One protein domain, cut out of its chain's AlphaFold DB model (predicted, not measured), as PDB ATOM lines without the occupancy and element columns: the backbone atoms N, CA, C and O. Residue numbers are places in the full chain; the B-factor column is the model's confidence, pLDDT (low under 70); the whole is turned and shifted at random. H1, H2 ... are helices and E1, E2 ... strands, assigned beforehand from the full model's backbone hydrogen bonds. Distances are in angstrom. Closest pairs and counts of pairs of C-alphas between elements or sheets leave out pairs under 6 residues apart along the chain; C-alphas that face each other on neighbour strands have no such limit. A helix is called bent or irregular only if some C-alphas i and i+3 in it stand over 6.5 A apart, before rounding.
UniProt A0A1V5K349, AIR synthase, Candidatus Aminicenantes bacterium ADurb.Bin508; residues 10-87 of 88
ATOM      1  N   THR A  10      77.712 117.869  96.500       94.69
ATOM      2  CA  THR A  10      79.103 118.261  96.736       94.69
ATOM      3  C   THR A  10      79.268 119.743  96.421       94.69
ATOM      4  O   THR A  10      78.904 120.189  95.333       94.69
ATOM      5  N   ALA A  11      79.839 120.523  97.344       94.50
ATOM      6  CA  ALA A  11      80.326 121.866  97.016       94.50
ATOM      7  C   ALA A  11      81.708 121.779  96.369       94.50
ATOM      8  O   ALA A  11      82.643 121.258  96.973       94.50
ATOM      9  N   HIS A  12      81.833 122.315  95.161       94.69
ATOM     10  CA  HIS A  12      83.094 122.476  94.452       94.69
ATOM     11  C   HIS A  12      83.575 123.902  94.706       94.69
ATOM     12  O   HIS A  12      82.904 124.843  94.280       94.69
ATOM     13  N   ILE A  13      84.681 124.059  95.432       92.56
ATOM     14  CA  ILE A  13      85.214 125.364  95.847       92.56
ATOM     15  C   ILE A  13      86.519 125.631  95.104       92.56
ATOM     16  O   ILE A  13      87.476 124.885  95.288       92.56
ATOM     17  N   ASP A  14      86.539 126.684  94.294       93.81
ATOM     18  CA  ASP A  14      87.704 127.170  93.548       93.81
ATOM     19  C   ASP A  14      88.570 128.048  94.452       93.81
ATOM     20  O   ASP A  14      88.164 129.147  94.831       93.81
ATOM     21  N   ARG A  15      89.748 127.549  94.840       89.94
ATOM     22  CA  ARG A  15      90.638 128.243  95.783       89.94
ATOM     23  C   ARG A  15      91.332 129.438  95.137       89.94
ATOM     24  O   ARG A  15      91.765 130.337  95.854       89.94
ATOM     25  N   ALA A  16      91.430 129.475  93.812       91.81
ATOM     26  CA  ALA A  16      91.954 130.613  93.072       91.81
ATOM     27  C   ALA A  16      90.953 131.781  92.987       91.81
ATOM     28  O   ALA A  16      91.338 132.887  92.604       91.81
ATOM     29  N   ALA A  17      89.691 131.577  93.383       94.31
ATOM     30  CA  ALA A  17      88.652 132.604  93.308       94.31
ATOM     31  C   ALA A  17      88.839 133.772  94.296       94.31
ATOM     32  O   ALA A  17      88.194 134.814  94.153       94.31
ATOM     33  N   TRP A  18      89.712 133.636  95.298       94.00
ATOM     34  CA  TRP A  18      90.050 134.726  96.206       94.00
ATOM     35  C   TRP A  18      91.528 134.727  96.577       94.00
ATOM     36  O   TRP A  18      92.238 133.725  96.510       94.00
ATOM     37  N   ARG A  19      92.000 135.891  97.021       92.12
ATOM     38  CA  ARG A  19      93.346 136.027  97.565       92.12
ATOM     39  C   ARG A  19      93.332 135.673  99.047       92.12
ATOM     40  O   ARG A  19      92.714 136.379  99.842       92.12
ATOM     41  N   VAL A  20      94.063 134.626  99.418       91.88
ATOM     42  CA  VAL A  20      94.303 134.290 100.825       91.88
ATOM     43  C   VAL A  20      95.088 135.433 101.492       91.88
ATOM     44  O   VAL A  20      96.109 135.868 100.947       91.88
ATOM     45  N   PRO A  21      94.639 135.954 102.649       92.88
ATOM     46  CA  PRO A  21      95.371 136.985 103.378       92.88
ATOM     47  C   PRO A  21      96.807 136.548 103.734       92.88
ATOM     48  O   PRO A  21      96.986 135.416 104.189       92.88
ATOM     49  N   PRO A  22      97.824 137.431 103.611       92.81
ATOM     50  CA  PRO A  22      99.232 137.082 103.864       92.81
ATOM     51  C   PRO A  22      99.512 136.503 105.256       92.81
ATOM     52  O   PRO A  22     100.437 135.715 105.418       92.81
ATOM     53  N   LEU A  23      98.683 136.845 106.247       92.62
ATOM     54  CA  LEU A  23      98.763 136.294 107.599       92.62
ATOM     55  C   LEU A  23      98.751 134.757 107.610       92.62
ATOM     56  O   LEU A  23      99.474 134.151 108.393       92.62
ATOM     57  N   PHE A  24      97.963 134.114 106.745       90.62
ATOM     58  CA  PHE A  24      97.900 132.653 106.720       90.62
ATOM     59  C   PHE A  24      99.172 132.022 106.154       90.62
ATOM     60  O   PHE A  24      99.546 130.952 106.614       90.62
ATOM     61  N   ALA A  25      99.862 132.687 105.222       88.62
ATOM     62  CA  ALA A  25     101.167 132.226 104.748       88.62
ATOM     63  C   ALA A  25     102.204 132.290 105.878       88.62
ATOM     64  O   ALA A  25     102.884 131.305 106.140       88.62
ATOM     65  N   PHE A  26     102.226 133.395 106.630       91.62
ATOM     66  CA  PHE A  26     103.080 133.525 107.811       91.62
ATOM     67  C   PHE A  26     102.804 132.432 108.857       91.62
ATOM     68  O   PHE A  26     103.735 131.812 109.362       91.62
ATOM     69  N   LEU A  27     101.531 132.163 109.168       90.31
ATOM     70  CA  LEU A  27     101.149 131.109 110.118       90.31
ATOM     71  C   LEU A  27     101.540 129.711 109.626       90.31
ATOM     72  O   LEU A  27     101.992 128.889 110.421       90.31
ATOM     73  N   GLN A  28     101.376 129.450 108.329       91.38
ATOM     74  CA  GLN A  28     101.760 128.187 107.713       91.38
ATOM     75  C   GLN A  28     103.271 127.953 107.834       91.38
ATOM     76  O   GLN A  28     103.691 126.884 108.276       91.38
ATOM     77  N   GLU A  29     104.074 128.959 107.475       91.44
ATOM     78  CA  GLU A  29     105.538 128.911 107.531       91.44
ATOM     79  C   GLU A  29     106.046 128.772 108.970       91.44
ATOM     80  O   GLU A  29     106.848 127.886 109.257       91.44
ATOM     81  N   ALA A  30     105.542 129.598 109.891       91.94
ATOM     82  CA  ALA A  30     105.969 129.584 111.288       91.94
ATOM     83  C   ALA A  30     105.588 128.284 112.018       91.94
ATOM     84  O   ALA A  30     106.310 127.845 112.911       91.94
ATOM     85  N   GLY A  31     104.452 127.677 111.657       89.19
ATOM     86  CA  GLY A  31     103.958 126.443 112.269       89.19
ATOM     87  C   GLY A  31     104.392 125.154 111.567       89.19
ATOM     88  O   GLY A  31     104.111 124.078 112.088       89.19
ATOM     89  N   GLY A  32     105.024 125.232 110.389       89.25
ATOM     90  CA  GLY A  32     105.347 124.056 109.572       89.25
ATOM     91  C   GLY A  32     104.112 123.247 109.156       89.25
ATOM     92  O   GLY A  32     104.170 122.022 109.078       89.25
ATOM     93  N   VAL A  33     102.974 123.916 108.951       87.81
ATOM     94  CA  VAL A  33     101.679 123.265 108.707       87.81
ATOM     95  C   VAL A  33     101.501 122.979 107.216       87.81
ATOM     96  O   VAL A  33     101.779 123.827 106.365       87.81
ATOM     97  N   ASP A  34     101.002 121.787 106.885       87.75
ATOM     98  CA  ASP A  34     100.648 121.456 105.505       87.75
ATOM     99  C   ASP A  34      99.493 122.338 105.001       87.75
ATOM    100  O   ASP A  34      98.567 122.689 105.739       87.75
ATOM    101  N   ARG A  35      99.522 122.695 103.716       81.94
ATOM    102  CA  ARG A  35      98.526 123.584 103.112       81.94
ATOM    103  C   ARG A  35      97.101 123.033 103.215       81.94
ATOM    104  O   ARG A  35      96.177 123.819 103.408       81.94
ATOM    105  N   ASP A  36      96.900 121.725 103.099       83.06
ATOM    106  CA  ASP A  36      95.566 121.128 103.214       83.06
ATOM    107  C   ASP A  36      95.056 121.160 104.662       83.06
ATOM    108  O   ASP A  36      93.859 121.358 104.897       83.06
ATOM    109  N   GLU A  37      95.957 121.060 105.640       86.94
ATOM    110  CA  GLU A  37      95.621 121.216 107.056       86.94
ATOM    111  C   GLU A  37      95.251 122.673 107.385       86.94
ATOM    112  O   GLU A  37      94.298 122.918 108.130       86.94
ATOM    113  N   MET A  38      95.884 123.653 106.728       90.00
ATOM    114  CA  MET A  38      95.490 125.063 106.853       90.00
ATOM    115  C   MET A  38      94.015 125.287 106.487       90.00
ATOM    116  O   MET A  38      93.314 126.004 107.196       90.00
ATOM    117  N   TYR A  39      93.506 124.635 105.434       84.19
ATOM    118  CA  TYR A  39      92.091 124.720 105.036       84.19
ATOM    119  C   TYR A  39      91.130 123.971 105.970       84.19
ATOM    120  O   TYR A  39      89.926 124.247 105.958       84.19
ATOM    121  N   ARG A  40      91.624 123.013 106.760       84.81
ATOM    122  CA  ARG A  40      90.812 122.315 107.769       84.81
ATOM    123  C   ARG A  40      90.636 123.146 109.032       84.81
ATOM    124  O   ARG A  40      89.561 123.103 109.630       84.81
ATOM    125  N   VAL A  41      91.671 123.890 109.417       85.81
ATOM    126  CA  VAL A  41      91.720 124.632 110.683       85.81
ATOM    127  C   VAL A  41      91.281 126.085 110.517       85.81
ATOM    128  O   VAL A  41      90.542 126.611 111.349       85.81
ATOM    129  N   PHE A  42      91.708 126.741 109.439       90.19
ATOM    130  CA  PHE A  42      91.491 128.165 109.222       90.19
ATOM    131  C   PHE A  42      90.459 128.440 108.131       90.19
ATOM    132  O   PHE A  42      90.219 127.651 107.222       90.19
ATOM    133  N   ASN A  43      89.866 129.632 108.190       91.06
ATOM    134  CA  ASN A  43      88.917 130.091 107.177       91.06
ATOM    135  C   ASN A  43      89.590 130.514 105.853       91.06
ATOM    136  O   ASN A  43      88.900 130.729 104.857       91.06
ATOM    137  N   MET A  44      90.921 130.664 105.848       92.25
ATOM    138  CA  MET A  44      91.739 131.036 104.687       92.25
ATOM    139  C   MET A  44      91.275 132.315 103.966       92.25
ATOM    140  O   MET A  44      91.534 132.498 102.777       92.25
ATOM    141  N   GLY A  45      90.597 133.219 104.682       92.00
ATOM    142  CA  GLY A  45      90.060 134.477 104.156       92.00
ATOM    143  C   GLY A  45      88.559 134.479 103.848       92.00
ATOM    144  O   GLY A  45      88.028 135.544 103.544       92.00
ATOM    145  N   ILE A  46      87.856 133.348 103.968       93.19
ATOM    146  CA  ILE A  46      86.403 133.257 103.741       93.19
ATOM    147  C   ILE A  46      85.678 132.985 105.062       93.19
ATOM    148  O   ILE A  46      85.552 131.846 105.504       93.19
ATOM    149  N   GLY A  47      85.180 134.045 105.703       92.44
ATOM    150  CA  GLY A  47      84.476 133.942 106.989       92.44
ATOM    151  C   GLY A  47      83.032 133.432 106.889       92.44
ATOM    152  O   GLY A  47      82.518 132.849 107.841       92.44
ATOM    153  N   MET A  48      82.381 133.625 105.740       93.06
ATOM    154  CA  MET A  48      80.987 133.247 105.513       93.06
ATOM    155  C   MET A  48      80.779 132.780 104.074       93.06
ATOM    156  O   MET A  48      81.375 133.315 103.144       93.06
ATOM    157  N   ILE A  49      79.907 131.786 103.899       93.62
ATOM    158  CA  ILE A  49      79.503 131.274 102.589       93.62
ATOM    159  C   ILE A  49      77.981 131.294 102.508       93.62
ATOM    160  O   ILE A  49      77.300 130.802 103.407       93.62
ATOM    161  N   VAL A  50      77.466 131.816 101.396       94.44
ATOM    162  CA  VAL A  50      76.040 131.824 101.062       94.44
ATOM    163  C   VAL A  50      75.834 130.986  99.804       94.44
ATOM    164  O   VAL A  50      76.541 131.162  98.814       94.44
ATOM    165  N   ILE A  51      74.867 130.069  99.842       94.62
ATOM    166  CA  ILE A  51      74.497 129.229  98.698       94.62
ATOM    167  C   ILE A  51      73.176 129.753  98.140       94.62
ATOM    168  O   ILE A  51      72.174 129.800  98.850       94.62
ATOM    169  N   VAL A  52      73.176 130.125  96.863       96.19
ATOM    170  CA  VAL A  52      71.999 130.631  96.148       96.19
ATOM    171  C   VAL A  52      71.793 129.857  94.850       96.19
ATOM    172  O   VAL A  52      72.680 129.124  94.403       96.19
ATOM    173  N   ARG A  53      70.622 129.998  94.216       96.75
ATOM    174  CA  ARG A  53      70.433 129.458  92.862       96.75
ATOM    175  C   ARG A  53      71.327 130.223  91.887       96.75
ATOM    176  O   ARG A  53      71.581 131.406  92.085       96.75
ATOM    177  N   ALA A  54      71.718 129.587  90.783       96.00
ATOM    178  CA  ALA A  54      72.596 130.201  89.780       96.00
ATOM    179  C   ALA A  54      72.096 131.573  89.281       96.00
ATOM    180  O   ALA A  54      72.877 132.509  89.151       96.00
ATOM    181  N   ARG A  55      70.778 131.721  89.079       97.44
ATOM    182  CA  ARG A  55      70.154 132.990  88.657       97.44
ATOM    183  C   ARG A  55      70.212 134.107  89.708       97.44
ATOM    184  O   ARG A  55      70.107 135.275  89.357       97.44
ATOM    185  N   ASP A  56      70.388 133.749  90.978       98.06
ATOM    186  CA  ASP A  56      70.346 134.674  92.111       98.06
ATOM    187  C   ASP A  56      71.757 135.163  92.510       98.06
ATOM    188  O   ASP A  56      71.884 136.011  93.389       98.06
ATOM    189  N   VAL A  57      72.823 134.683  91.849       97.19
ATOM    190  CA  VAL A  57      74.221 135.053  92.155       97.19
ATOM    191  C   VAL A  57      74.454 136.559  92.018       97.19
ATOM    192  O   VAL A  57      74.965 137.189  92.944       97.19
ATOM    193  N   LEU A  58      74.057 137.158  90.889       97.50
ATOM    194  CA  LEU A  58      74.255 138.592  90.652       97.50
ATOM    195  C   LEU A  58      73.427 139.468  91.614       97.50
ATOM    196  O   LEU A  58      74.023 140.354  92.233       97.50
ATOM    197  N   PRO A  59      72.114 139.219  91.821       98.19
ATOM    198  CA  PRO A  59      71.341 139.920  92.847       98.19
ATOM    199  C   PRO A  59      71.937 139.802  94.256       98.19
ATOM    200  O   PRO A  59      72.053 140.807  94.955       98.19
ATOM    201  N   ALA A  60      72.367 138.604  94.669       98.19
ATOM    202  CA  ALA A  60      72.954 138.385  95.990       98.19
ATOM    203  C   ALA A  60      74.267 139.159  96.168       98.19
ATOM    204  O   ALA A  60      74.474 139.812  97.189       98.19
ATOM    205  N   MET A  61      75.138 139.147  95.156       97.81
ATOM    206  CA  MET A  61      76.368 139.937  95.168       97.81
ATOM    207  C   MET A  61      76.092 141.438  95.258       97.81
ATOM    208  O   MET A  61      76.802 142.139  95.976       97.81
ATOM    209  N   ALA A  62      75.087 141.938  94.535       98.31
ATOM    210  CA  ALA A  62      74.704 143.345  94.590       98.31
ATOM    211  C   ALA A  62      74.210 143.735  95.992       98.31
ATOM    212  O   ALA A  62      74.684 144.727  96.543       98.31
ATOM    213  N   ALA A  63      73.336 142.925  96.595       98.38
ATOM    214  CA  ALA A  63      72.827 143.156  97.946       98.38
ATOM    215  C   ALA A  63      73.944 143.150  99.004       98.38
ATOM    216  O   ALA A  63      74.016 144.052  99.834       98.38
ATOM    217  N   LEU A  64      74.859 142.179  98.938       98.00
ATOM    218  CA  LEU A  64      75.998 142.088  99.856       98.00
ATOM    219  C   LEU A  64      76.945 143.288  99.710       98.00
ATOM    220  O   LEU A  64      77.352 143.875 100.707       98.00
ATOM    221  N   ARG A  65      77.246 143.717  98.478       98.25
ATOM    222  CA  ARG A  65      78.054 144.927  98.245       98.25
ATOM    223  C   ARG A  65      77.378 146.188  98.771       98.25
ATOM    224  O   ARG A  65      78.054 147.027  99.355       98.25
ATOM    225  N   ALA A  66      76.063 146.317  98.592       98.44
ATOM    226  CA  ALA A  66      75.296 147.436  99.138       98.44
ATOM    227  C   ALA A  66      75.325 147.466 100.677       98.44
ATOM    228  O   ALA A  66      75.275 148.541 101.266       98.44
ATOM    229  N   ALA A  67      75.472 146.305 101.321       98.00
ATOM    230  CA  ALA A  67      75.670 146.183 102.764       98.00
ATOM    231  C   ALA A  67      77.121 146.445 103.227       98.00
ATOM    232  O   ALA A  67      77.403 146.340 104.416       98.00
ATOM    233  N   GLY A  68      78.044 146.789 102.319       97.75
ATOM    234  CA  GLY A  68      79.451 147.059 102.637       97.75
ATOM    235  C   GLY A  68      80.368 145.833 102.594       97.75
ATOM    236  O   GLY A  68      81.564 145.954 102.865       97.75
ATOM    237  N   GLU A  69      79.847 144.666 102.211       97.25
ATOM    238  CA  GLU A  69      80.626 143.434 102.109       97.25
ATOM    239  C   GLU A  69      81.406 143.334 100.791       97.25
ATOM    240  O   GLU A  69      81.116 143.998  99.790       97.25
ATOM    241  N   LYS A  70      82.393 142.431 100.759       95.00
ATOM    242  CA  LYS A  70      83.223 142.143  99.573       95.00
ATOM    243  C   LYS A  70      83.011 140.704  99.081       95.00
ATOM    244  O   LYS A  70      83.933 139.893  99.161       95.00
ATOM    245  N   PRO A  71      81.803 140.353  98.596       96.75
ATOM    246  CA  PRO A  71      81.498 138.992  98.178       96.75
ATOM    247  C   PRO A  71      82.260 138.606  96.909       96.75
ATOM    248  O   PRO A  71      82.442 139.418  95.994       96.75
ATOM    249  N   VAL A  72      82.615 137.327  96.827       95.81
ATOM    250  CA  VAL A  72      83.244 136.697  95.663       95.81
ATOM    251  C   VAL A  72      82.516 135.389  95.332       95.81
ATOM    252  O   VAL A  72      82.196 134.627  96.247       95.81
ATOM    253  N   PRO A  73      82.214 135.101  94.053       95.81
ATOM    254  CA  PRO A  73      81.808 133.761  93.645       95.81
ATOM    255  C   PRO A  73      82.975 132.798  93.852       95.81
ATOM    256  O   PRO A  73      84.025 132.987  93.252       95.81
ATOM    257  N   ILE A  74      82.793 131.776  94.689       95.06
ATOM    258  CA  ILE A  74      83.867 130.827  95.041       95.06
ATOM    259  C   ILE A  74      83.646 129.412  94.501       95.06
ATOM    260  O   ILE A  74      84.413 128.509  94.815       95.06
ATOM    261  N   GLY A  75      82.573 129.177  93.742       95.25
ATOM    262  CA  GLY A  75      82.286 127.851  93.207       95.25
ATOM    263  C   GLY A  75      80.807 127.560  92.996       95.25
ATOM    264  O   GLY A  75      79.992 128.464  92.815       95.25
ATOM    265  N   ASN A  76      80.463 126.273  93.000       96.00
ATOM    266  CA  ASN A  76      79.105 125.789  92.766       96.00
ATOM    267  C   ASN A  76      78.818 124.479  93.516       96.00
ATOM    268  O   ASN A  76      79.712 123.842  94.068       96.00
ATOM    269  N   VAL A  77      77.542 124.094  93.559       95.31
ATOM    270  CA  VAL A  77      77.087 122.832  94.152       95.31
ATOM    271  C   VAL A  77      76.655 121.893  93.034       95.31
ATOM    272  O   VAL A  77      75.851 122.272  92.182       95.31
ATOM    273  N   GLN A  78      77.170 120.667  93.056       95.25
ATOM    274  CA  GLN A  78      76.886 119.621  92.074       95.25
ATOM    275  C   GLN A  78      76.395 118.352  92.771       95.25
ATOM    276  O   GLN A  78      76.483 118.228  93.991       95.25
ATOM    277  N   ARG A  79      75.866 117.395  92.002       96.19
ATOM    278  CA  ARG A  79      75.607 116.050  92.530       96.19
ATOM    279  C   ARG A  79      76.935 115.349  92.801       96.19
ATOM    280  O   ARG A  79      77.825 115.394  91.959       96.19
ATOM    281  N   GLY A  80      77.037 114.662  93.932       94.25
ATOM    282  CA  GLY A  80      78.230 113.893  94.269       94.25
ATOM    283  C   GLY A  80      78.150 113.233  95.641       94.25
ATOM    284  O   GLY A  80      77.213 113.459  96.408       94.25
ATOM    285  N   ALA A  81      79.120 112.360  95.917       87.62
ATOM    286  CA  ALA A  81      79.177 111.576  97.152       87.62
ATOM    287  C   ALA A  81      79.958 112.282  98.275       87.62
ATOM    288  O   ALA A  81      79.710 112.043  99.456       87.62
ATOM    289  N   GLU A  82      80.890 113.166  97.919       88.19
ATOM    290  CA  GLU A  82      81.697 113.932  98.869       88.19
ATOM    291  C   GLU A  82      80.945 115.188  99.323       88.19
ATOM    292  O   GLU A  82      80.172 115.767  98.570       88.19
ATOM    293  N   ARG A  83      81.181 115.669 100.547       87.44
ATOM    294  CA  ARG A  83      80.536 116.912 101.017       87.44
ATOM    295  C   ARG A  83      81.146 118.155 100.362       87.44
ATOM    296  O   ARG A  83      80.425 119.088 100.010       87.44
ATOM    297  N   VAL A  84      82.471 118.181 100.229       90.31
ATOM    298  CA  VAL A  84      83.241 119.297  99.662       90.31
ATOM    299  C   VAL A  84      84.393 118.749  98.843       90.31
ATOM    300  O   VAL A  84      85.072 117.825  99.277       90.31
ATOM    301  N   ARG A  85      84.631 119.387  97.703       91.00
ATOM    302  CA  ARG A  85      85.787 119.188  96.843       91.00
ATOM    303  C   ARG A  85      86.460 120.535  96.617       91.00
ATOM    304  O   ARG A  85      85.840 121.455  96.086       91.00
ATOM    305  N   LEU A  86      87.718 120.653  97.032       88.56
ATOM    306  CA  LEU A  86      88.542 121.805  96.680       88.56
ATOM    307  C   LEU A  86      89.048 121.606  95.249       88.56
ATOM    308  O   LEU A  86      89.591 120.551  94.923       88.56
ATOM    309  N   VAL A  87      88.837 122.604  94.402       86.25
ATOM    310  CA  VAL A  87      89.391 122.694  93.051       86.25
ATOM    311  C   VAL A  87      90.363 123.872  93.010       86.25
ATOM    312  O   VAL A  87      90.306 124.726  93.892       86.25
TER     313      VAL A  87
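This is residues 10 to 87 of the 88 residues of the protein "AIR synthase" of Candidatus Aminicenantes bacterium ADurb.Bin508 (UniProt A0A1V5K349). Picture a loose, flat model spread out along its longest axis: a small sheet of three short strands, E2, E1 and E3, with the helices H1 and H2 off to one end of the model, H3 off to the other, and no helix on the sheet. H2 is turned crosswise to H1, and the long link of residues 42 to 53 runs from H2 across to H3, spanning the two ends. The printed part has 78 residues with three named helices and three named strands, in the order E1, H1, H2, H3, E2, E3, and its class is mixed, helices and strands. The sheet runs E2, E1, E3 and is mixed, with E1 antiparallel to E2 and parallel to E3. The whole is loose, with a radius of gyration of the C-alphas of 14.4 A, and the C-alphas span 42 by 35 by 16 A.

Find C-alpha 10 at (79.103, 118.261, 96.736); here E1 begins, and it runs over residues 10 to 14, 12.8 A from first to last C-alpha. Go on to Pro 22, where H1 begins; it holds residues 22 to 31 and measures 14.4 A. Next comes H2, residues 35 to 41, 10.2 A long. Then look for C-alpha 54 at (72.596, 130.201, 89.780), where H3 begins; this longest helix takes residues 54 to 66 and 19.8 A. H3 is irregular: C-alphas 55 and 58 are 7.2 A apart. After it, E2 covers residues 75 to 79, 13.6 A long. Last comes E3, residues 84 to 87, 9.6 A long, ending at C-alpha 87 at (89.391, 122.694, 93.051).

Start with the sheet, in which E1 is the inner strand and E2 and E3 are the edge strands. E1 and E3 are parallel neighbours, their directions 28 degrees apart; look at N 85 and O 11, 2.8 A apart and within hydrogen-bond range, and at N 13 and O 85, 2.9 A. E2 and E1 are antiparallel, at 155 degrees between their directions; here N 12 and O 76 stand 2.8 A apart, within hydrogen-bond range, and the C-alphas of Val 77 and Ala 11, which face each other, are 4.4 A apart. E2 and E3 are apart. Now move out to the helices: H1, H2 and H3 are each not on the sheet. H1 and H2 only just touch, with 3 pairs of C-alphas within 8 A; the closest are those of Gln 28 and Met 38, 7.1 A apart. Their lines stand at 81 degrees, about perpendicular. H3 touches no helix and is apart from both H1 and H2. In H1 and H2 every O i to N i+4 pair is within hydrogen-bond range, while in H3 7 of 9 are.

Look for the C-alphas of Ala 30, in H1, and Arg 55, in H3: at 42.5 A they are the two farthest apart. The first and last printed C-alphas, those of Thr 10 and Val 87, are 11.8 A apart. The printed part runs from residue 10 to residue 87 with no cut. The link from H2 to H3, 12 residues, is long; those from H1 to H2 and from E2 to E3 are tight, and those from E1 to H1 and from H3 to E2 are short. The mean pLDDT of the printed part is 92.9, and no printed residue is under 70; H2 has a mean of 85.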